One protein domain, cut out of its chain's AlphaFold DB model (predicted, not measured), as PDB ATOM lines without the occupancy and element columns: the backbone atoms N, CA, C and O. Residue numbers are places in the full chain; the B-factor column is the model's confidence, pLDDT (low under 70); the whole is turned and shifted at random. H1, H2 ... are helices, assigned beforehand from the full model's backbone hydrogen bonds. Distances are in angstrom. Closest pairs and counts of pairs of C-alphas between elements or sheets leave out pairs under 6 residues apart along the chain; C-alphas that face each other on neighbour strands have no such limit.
ATOM      1  N   GLU A 235     191.382 241.209 161.233       91.81
ATOM      2  CA  GLU A 235     192.059 239.911 161.270       91.81
ATOM      3  C   GLU A 235     191.364 238.882 160.372       91.81
ATOM      4  O   GLU A 235     192.024 238.265 159.541       91.81
ATOM      5  N   GLY A 236     190.028 238.813 160.396       90.81
ATOM      6  CA  GLY A 236     189.297 237.874 159.542       90.81
ATOM      7  C   GLY A 236     189.503 238.128 158.042       90.81
ATOM      8  O   GLY A 236     189.475 237.196 157.238       90.81
ATOM      9  N   LEU A 237     189.761 239.379 157.636       92.50
ATOM     10  CA  LEU A 237     190.155 239.696 156.260       92.50
ATOM     11  C   LEU A 237     191.565 239.167 155.964       92.50
ATOM     12  O   LEU A 237     191.799 238.598 154.896       92.50
ATOM     13  N   PHE A 238     192.499 239.345 156.896       94.38
ATOM     14  CA  PHE A 238     193.866 238.853 156.762       94.38
ATOM     15  C   PHE A 238     193.937 237.328 156.699       94.38
ATOM     16  O   PHE A 238     194.660 236.809 155.852       94.38
ATOM     17  N   GLU A 239     193.115 236.619 157.466       93.69
ATOM     18  CA  GLU A 239     192.947 235.163 157.395       93.69
ATOM     19  C   GLU A 239     192.543 234.688 155.994       93.69
ATOM     20  O   GLU A 239     193.152 233.782 155.414       93.69
ATOM     21  N   VAL A 240     191.545 235.347 155.402       94.56
ATOM     22  CA  VAL A 240     191.058 235.039 154.052       94.56
ATOM     23  C   VAL A 240     192.135 235.313 152.998       94.56
ATOM     24  O   VAL A 240     192.353 234.491 152.105       94.56
ATOM     25  N   LEU A 241     192.829 236.451 153.093       95.81
ATOM     26  CA  LEU A 241     193.898 236.818 152.161       95.81
ATOM     27  C   LEU A 241     195.102 235.873 152.273       95.81
ATOM     28  O   LEU A 241     195.612 235.420 151.245       95.81
ATOM     29  N   HIS A 242     195.521 235.539 153.494       95.38
ATOM     30  CA  HIS A 242     196.629 234.627 153.757       95.38
ATOM     31  C   HIS A 242     196.314 233.216 153.251       95.38
ATOM     32  O   HIS A 242     197.077 232.655 152.464       95.38
ATOM     33  N   THR A 243     195.135 232.677 153.584       95.12
ATOM     34  CA  THR A 243     194.671 231.358 153.115       95.12
ATOM     35  C   THR A 243     194.645 231.269 151.587       95.12
ATOM     36  O   THR A 243     195.011 230.240 151.003       95.12
ATOM     37  N   ARG A 244     194.264 232.367 150.919       96.06
ATOM     38  CA  ARG A 244     194.241 232.469 149.456       96.06
ATOM     39  C   ARG A 244     195.640 232.471 148.831       96.06
ATOM     40  O   ARG A 244     195.752 232.202 147.634       96.06
ATOM     41  N   GLY A 245     196.680 232.742 149.618       94.69
ATOM     42  CA  GLY A 245     198.061 232.914 149.165       94.69
ATOM     43  C   GLY A 245     198.351 234.319 148.640       94.69
ATOM     44  O   GLY A 245     199.259 234.498 147.833       94.69
ATOM     45  N   LEU A 246     197.552 235.311 149.041       94.88
ATOM     46  CA  LEU A 246     197.811 236.721 148.753       94.88
ATOM     47  C   LEU A 246     198.745 237.297 149.827       94.88
ATOM     48  O   LEU A 246     198.829 236.771 150.928       94.88
ATOM     49  N   GLY A 247     199.459 238.378 149.511       93.38
ATOM     50  CA  GLY A 247     200.427 239.000 150.424       93.38
ATOM     51  C   GLY A 247     201.810 238.338 150.409       93.38
ATOM     52  O   GLY A 247     201.965 237.148 150.149       93.38
ATOM     53  N   SER A 248     202.852 239.137 150.650       94.44
ATOM     54  CA  SER A 248     204.233 238.637 150.677       94.44
ATOM     55  C   SER A 248     204.584 238.037 152.047       94.44
ATOM     56  O   SER A 248     204.074 238.525 153.054       94.44
ATOM     57  N   PRO A 249     205.521 237.073 152.140       93.19
ATOM     58  CA  PRO A 249     205.980 236.553 153.433       93.19
ATOM     59  C   PRO A 249     206.466 237.646 154.396       93.19
ATOM     60  O   PRO A 249     206.211 237.575 155.591       93.19
ATOM     61  N   ARG A 250     207.104 238.705 153.870       95.25
ATOM     62  CA  ARG A 250     207.541 239.861 154.667       95.25
ATOM     63  C   ARG A 250     206.376 240.666 155.237       95.25
ATOM     64  O   ARG A 250     206.488 241.170 156.343       95.25
ATOM     65  N   PHE A 251     205.280 240.797 154.489       95.44
ATOM     66  CA  PHE A 251     204.082 241.482 154.977       95.44
ATOM     67  C   PHE A 251     203.468 240.724 156.156       95.44
ATOM     68  O   PHE A 251     203.175 241.330 157.176       95.44
ATOM     69  N   TRP A 252     203.351 239.400 156.042       94.75
ATOM     70  CA  TRP A 252     202.800 238.563 157.108       94.75
ATOM     71  C   TRP A 252     203.690 238.528 158.355       94.75
ATOM     72  O   TRP A 252     203.173 238.582 159.464       94.75
ATOM     73  N   GLN A 253     205.015 238.532 158.176       93.25
ATOM     74  CA  GLN A 253     205.978 238.682 159.275       93.25
ATOM     75  C   GLN A 253     205.923 240.065 159.933       93.25
ATOM     76  O   GLN A 253     206.109 240.167 161.136       93.25
ATOM     77  N   TRP A 254     205.696 241.127 159.155       94.00
ATOM     78  CA  TRP A 254     205.541 242.483 159.684       94.00
ATOM     79  C   TRP A 254     204.227 242.659 160.450       94.00
ATOM     80  O   TRP A 254     204.207 243.352 161.461       94.00
ATOM     81  N   LEU A 255     203.146 242.043 159.961       93.38
ATOM     82  CA  LEU A 255     201.843 242.068 160.621       93.38
ATOM     83  C   LEU A 255     201.886 241.343 161.972       93.38
ATOM     84  O   LEU A 255     201.200 241.762 162.895       93.38
ATOM     85  N   ASP A 256     202.706 240.290 162.070       91.94
ATOM     86  CA  ASP A 256     203.124 239.655 163.326       91.94
ATOM     87  C   ASP A 256     201.979 239.115 164.205       91.94
ATOM     88  O   ASP A 256     202.119 238.986 165.417       91.94
ATOM     89  N   VAL A 257     200.850 238.750 163.588       91.81
ATOM     90  CA  VAL A 257     199.738 238.074 164.274       91.81
ATOM     91  C   VAL A 257     200.133 236.631 164.572       91.81
ATOM     92  O   VAL A 257     200.511 235.873 163.668       91.81
ATOM     93  N   GLU A 258     200.036 236.243 165.842       88.44
ATOM     94  CA  GLU A 258     200.452 234.924 166.302       88.44
ATOM     95  C   GLU A 258     199.684 233.809 165.575       88.44
ATOM     96  O   GLU A 258     198.462 233.822 165.461       88.44
ATOM     97  N   GLY A 259     200.415 232.828 165.041       88.94
ATOM     98  CA  GLY A 259     199.840 231.676 164.342       88.94
ATOM     99  C   GLY A 259     199.348 231.942 162.913       88.94
ATOM    100  O   GLY A 259     199.175 230.979 162.169       88.94
ATOM    101  N   LEU A 260     199.191 233.200 162.480       92.38
ATOM    102  CA  LEU A 260     198.762 233.518 161.112       92.38
ATOM    103  C   LEU A 260     199.857 233.187 160.091       92.38
ATOM    104  O   LEU A 260     199.591 232.523 159.096       92.38
ATOM    105  N   THR A 261     201.109 233.589 160.337       90.75
ATOM    106  CA  THR A 261     202.219 233.354 159.388       90.75
ATOM    107  C   THR A 261     202.519 231.866 159.171       90.75
ATOM    108  O   THR A 261     203.021 231.479 158.117       90.75
ATOM    109  N   SER A 262     202.233 231.024 160.166       89.69
ATOM    110  CA  SER A 262     202.389 229.568 160.086       89.69
ATOM    111  C   SER A 262     201.109 228.844 159.653       89.69
ATOM    112  O   SER A 262     201.133 227.620 159.500       89.69
ATOM    113  N   ALA A 263     200.007 229.569 159.433       91.81
ATOM    114  CA  ALA A 263     198.738 228.992 159.014       91.81
ATOM    115  C   ALA A 263     198.835 228.380 157.600       91.81
ATOM    116  O   ALA A 263     199.600 228.846 156.749       91.81
ATOM    117  N   PRO A 264     198.064 227.322 157.307       90.38
ATOM    118  CA  PRO A 264     198.138 226.644 156.020       90.38
ATOM    119  C   PRO A 264     197.610 227.521 154.876       90.38
ATOM    120  O   PRO A 264     196.449 227.924 154.860       90.38
ATOM    121  N   VAL A 265     198.437 227.721 153.851       93.31
ATOM    122  CA  VAL A 265     198.020 228.336 152.584       93.31
ATOM    123  C   VAL A 265     197.502 227.243 151.653       93.31
ATOM    124  O   VAL A 265     198.258 226.389 151.193       93.31
ATOM    125  N   ASN A 266     196.198 227.255 151.375       92.19
ATOM    126  CA  ASN A 266     195.528 226.209 150.591       92.19
ATOM    127  C   ASN A 266     194.863 226.743 149.304       92.19
ATOM    128  O   ASN A 266     194.254 225.978 148.553       92.19
ATOM    129  N   GLY A 267     194.962 228.052 149.045       92.44
ATOM    130  CA  GLY A 267     194.420 228.708 147.857       92.44
ATOM    131  C   GLY A 267     192.904 228.931 147.879       92.44
ATOM    132  O   GLY A 267     192.357 229.384 146.873       92.44
ATOM    133  N   ARG A 268     192.214 228.639 148.987       92.88
ATOM    134  CA  ARG A 268     190.770 228.868 149.159       92.88
ATOM    135  C   ARG A 268     190.498 230.252 149.750       92.88
ATOM    136  O   ARG A 268     191.402 230.942 150.200       92.88
ATOM    137  N   TRP A 269     189.229 230.647 149.741       92.06
ATOM    138  CA  TRP A 269     188.750 231.880 150.384       92.06
ATOM    139  C   TRP A 269     188.291 231.674 151.830       92.06
ATOM    140  O   TRP A 269     187.915 232.632 152.488       92.06
ATOM    141  N   VAL A 270     188.273 230.430 152.309       91.75
ATOM    142  CA  VAL A 270     187.816 230.089 153.659       91.75
ATOM    143  C   VAL A 270     188.951 229.346 154.360       91.75
ATOM    144  O   VAL A 270     189.385 228.316 153.823       91.75
ATOM    145  N   PRO A 271     189.433 229.848 155.514       90.69
ATOM    146  CA  PRO A 271     190.403 229.140 156.344       90.69
ATOM    147  C   PRO A 271     189.899 227.742 156.721       90.69
ATOM    148  O   PRO A 271     188.697 227.516 156.879       90.69
ATOM    149  N   THR A 272     190.811 226.774 156.814       88.12
ATOM    150  CA  THR A 272     190.462 225.356 157.054       88.12
ATOM    151  C   THR A 272     190.954 224.818 158.390       88.12
ATOM    152  O   THR A 272     190.596 223.705 158.767       88.12
ATOM    153  N   ASP A 273     191.807 225.556 159.085       87.88
ATOM    154  CA  ASP A 273     192.235 225.237 160.440       87.88
ATOM    155  C   ASP A 273     191.085 225.446 161.434       87.88
ATOM    156  O   ASP A 273     190.175 226.224 161.202       87.88
ATOM    157  N   MET A 274     191.061 224.704 162.538       84.38
ATOM    158  CA  MET A 274     189.880 224.665 163.416       84.38
ATOM    159  C   MET A 274     189.684 225.956 164.240       84.38
ATOM    160  O   MET A 274     188.557 226.293 164.597       84.38
ATOM    161  N   TRP A 275     190.771 226.669 164.545       86.75
ATOM    162  CA  TRP A 275     190.811 227.792 165.495       86.75
ATOM    163  C   TRP A 275     191.192 229.127 164.840       86.75
ATOM    164  O   TRP A 275     191.600 230.051 165.534       86.75
ATOM    165  N   TRP A 276     191.046 229.245 163.518       90.62
ATOM    166  CA  TRP A 276     191.450 230.448 162.781       90.62
ATOM    167  C   TRP A 276     190.827 231.724 163.345       90.62
ATOM    168  O   TRP A 276     191.525 232.664 163.686       90.62
ATOM    169  N   TRP A 277     189.515 231.704 163.567       90.56
ATOM    170  CA  TRP A 277     188.749 232.847 164.058       90.56
ATOM    171  C   TRP A 277     189.102 233.241 165.500       90.56
ATOM    172  O   TRP A 277     188.748 234.333 165.934       90.56
ATOM    173  N   TRP A 278     189.780 232.362 166.252       92.38
ATOM    174  CA  TRP A 278     190.249 232.666 167.604       92.38
ATOM    175  C   TRP A 278     191.427 233.641 167.589       92.38
ATOM    176  O   TRP A 278     191.538 234.465 168.497       92.38
ATOM    177  N   ARG A 279     192.263 233.619 166.542       91.38
ATOM    178  CA  ARG A 279     193.382 234.563 166.378       91.38
ATOM    179  C   ARG A 279     192.910 236.014 166.278       91.38
ATOM    180  O   ARG A 279     193.600 236.910 166.751       91.38
ATOM    181  N   ALA A 280     191.675 236.240 165.829       91.69
ATOM    182  CA  ALA A 280     191.028 237.551 165.854       91.69
ATOM    183  C   ALA A 280     190.946 238.174 167.260       91.69
ATOM    184  O   ALA A 280     190.823 239.390 167.379       91.69
ATOM    185  N   SER A 281     190.998 237.364 168.320       91.31
ATOM    186  CA  SER A 281     191.015 237.831 169.710       91.31
ATOM    187  C   SER A 281     192.414 238.036 170.296       91.31
ATOM    188  O   SER A 281     192.489 238.349 171.481       91.31
ATOM    189  N   ARG A 282     193.469 237.771 169.510       89.94
ATOM    190  CA  ARG A 282     194.902 237.760 169.871       89.94
ATOM    191  C   ARG A 282     195.738 238.453 168.788       89.94
ATOM    192  O   ARG A 282     196.745 237.925 168.320       89.94
ATOM    193  N   VAL A 283     195.274 239.608 168.308       90.25
ATOM    194  CA  VAL A 283     195.922 240.316 167.186       90.25
ATOM    195  C   VAL A 283     197.196 241.013 167.654       90.25
ATOM    196  O   VAL A 283     198.137 241.168 166.875       90.25
ATOM    197  N   VAL A 284     197.249 241.413 168.923       88.75
ATOM    198  CA  VAL A 284     198.432 242.013 169.541       88.75
ATOM    199  C   VAL A 284     199.380 240.927 170.066       88.75
ATOM    200  O   VAL A 284     199.130 240.299 171.091       88.75
ATOM    201  N   ASN A 285     200.508 240.748 169.374       88.00
ATOM    202  CA  ASN A 285     201.596 239.840 169.753       88.00
ATOM    203  C   ASN A 285     202.630 240.544 170.656       88.00
ATOM    204  O   ASN A 285     203.730 240.924 170.227       88.00
ATOM    205  N   ASP A 286     202.227 240.789 171.903       89.06
ATOM    206  CA  ASP A 286     203.028 241.502 172.898       89.06
ATOM    207  C   ASP A 286     204.212 240.664 173.394       89.06
ATOM    208  O   ASP A 286     204.156 239.441 173.507       89.06
ATOM    209  N   ARG A 287     205.322 241.334 173.713       89.62
ATOM    210  CA  ARG A 287     206.552 240.679 174.172       89.62
ATOM    211  C   ARG A 287     207.119 241.369 175.399       89.62
ATOM    212  O   ARG A 287     207.056 242.592 175.526       89.62
ATOM    213  N   ASP A 288     207.704 240.589 176.297       90.94
ATOM    214  CA  ASP A 288     208.433 241.126 177.440       90.94
ATOM    215  C   ASP A 288     209.752 241.805 177.005       90.94
ATOM    216  O   ASP A 288     210.165 241.776 175.844       90.94
ATOM    217  N   LEU A 289     210.472 242.395 177.964       92.38
ATOM    218  CA  LEU A 289     211.770 243.041 177.704       92.38
ATOM    219  C   LEU A 289     212.861 242.073 177.205       92.38
ATOM    220  O   LEU A 289     213.941 242.513 176.814       92.38
ATOM    221  N   ARG A 290     212.617 240.760 177.252       93.69
ATOM    222  CA  ARG A 290     213.500 239.707 176.737       93.69
ATOM    223  C   ARG A 290     213.060 239.220 175.354       93.69
ATOM    224  O   ARG A 290     213.716 238.340 174.802       93.69
ATOM    225  N   GLY A 291     211.996 239.793 174.789       87.44
ATOM    226  CA  GLY A 291     211.427 239.407 173.502       87.44
ATOM    227  C   GLY A 291     210.578 238.135 173.558       87.44
ATOM    228  O   GLY A 291     210.301 237.558 172.508       87.44
ATOM    229  N   VAL A 292     210.189 237.673 174.748       89.50
ATOM    230  CA  VAL A 292     209.340 236.490 174.931       89.50
ATOM    231  C   VAL A 292     207.879 236.897 174.814       89.50
ATOM    232  O   VAL A 292     207.477 237.885 175.423       89.50
ATOM    233  N   HIS A 293     207.100 236.121 174.058       87.25
ATOM    234  CA  HIS A 293     205.657 236.321 173.908       87.25
ATOM    235  C   HIS A 293     204.943 236.394 175.260       87.25
ATOM    236  O   HIS A 293     205.198 235.582 176.156       87.25
ATOM    237  N   MET A 294     204.032 237.351 175.382       89.50
ATOM    238  CA  MET A 294     203.097 237.487 176.483       89.50
ATOM    239  C   MET A 294     201.683 237.488 175.919       89.50
ATOM    240  O   MET A 294     201.308 238.376 175.161       89.50
ATOM    241  N   GLU A 295     200.888 236.516 176.350       85.75
ATOM    242  CA  GLU A 295     199.497 236.410 175.928       85.75
ATOM    243  C   GLU A 295     198.699 237.647 176.372       85.75
ATOM    244  O   GLU A 295     198.529 237.895 177.573       85.75
ATOM    245  N   VAL A 296     198.178 238.402 175.403       86.75
ATOM    246  CA  VAL A 296     197.276 239.535 175.628       86.75
ATOM    247  C   VAL A 296     195.918 239.208 175.036       86.75
ATOM    248  O   VAL A 296     195.797 238.873 173.866       86.75
ATOM    249  N   ILE A 297     194.882 239.315 175.865       87.38
ATOM    250  CA  ILE A 297     193.493 239.104 175.459       87.38
ATOM    251  C   ILE A 297     192.951 240.433 174.913       87.38
ATOM    252  O   ILE A 297     192.492 241.273 175.690       87.38
ATOM    253  N   ASP A 298     193.014 240.645 173.598       88.19
ATOM    254  CA  ASP A 298     192.528 241.845 172.897       88.19
ATOM    255  C   ASP A 298     191.214 241.585 172.139       88.19
ATOM    256  O   ASP A 298     191.059 241.836 170.943       88.19
ATOM    257  N   GLU A 299     190.212 241.102 172.873       90.25
ATOM    258  CA  GLU A 299     188.885 240.842 172.324       90.25
ATOM    259  C   GLU A 299     188.156 242.113 171.869       90.25
ATOM    260  O   GLU A 299     188.085 243.126 172.570       90.25
ATOM    261  N   PHE A 300     187.525 242.025 170.698       90.25
ATOM    262  CA  PHE A 300     186.623 243.044 170.169       90.25
ATOM    263  C   PHE A 300     185.165 242.567 170.248       90.25
ATOM    264  O   PHE A 300     184.914 241.362 170.239       90.25
TER     265      PHE A 300
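This is residues 235 to 300 of the 562 residues of an uncharacterized protein of Anaerolineae bacterium SM23_84 (UniProt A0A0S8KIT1). This domain has little regular structure: three short helices and a long winding loop, residues 256 to 275, make a small body, and residues 282 to 300 run out from it as an arm that folds back. The printed part has 66 residues, with H1, H2 and H3 in that order, no named strand, and 23 residues in named elements, all helix. It is compact, with a radius of gyration of the C-alphas of 12.1 A, yet only just elongated, spanning 37 by 25 by 17 A.

H1, residues 235 to 244, touches H3, residues 276 to 281, closest at the C-alphas of Glu 235 and Ala 280, 5.3 A apart, at a shallow tilt of 28 degrees, opposite ways. H2, residues 249 to 255, is only just apart from H1, 8.1 A at the closest, and apart from H3. In H1 and H2 every O i to N i+4 pair is within hydrogen-bond range; in H3 0 of 2 are, but 3 of 3 O i to N i+3 pairs. Residues 286 to 287 pair antiparallel with 293 to 294.

H1, 14.1 A long, begins at C-alpha 235 (192.059, 239.911, 161.270). H2 measures 10.0 A. H3, 10.1 A, ends at C-alpha 281 (191.015, 237.831, 169.710).

The farthest C-alphas, Arg 268 and Leu 289, are 38.2 A apart. The link H1 to H2 is tight, H2 to H3 long. The printed part has no cut, and no printed residue is under 70 in pLDDT.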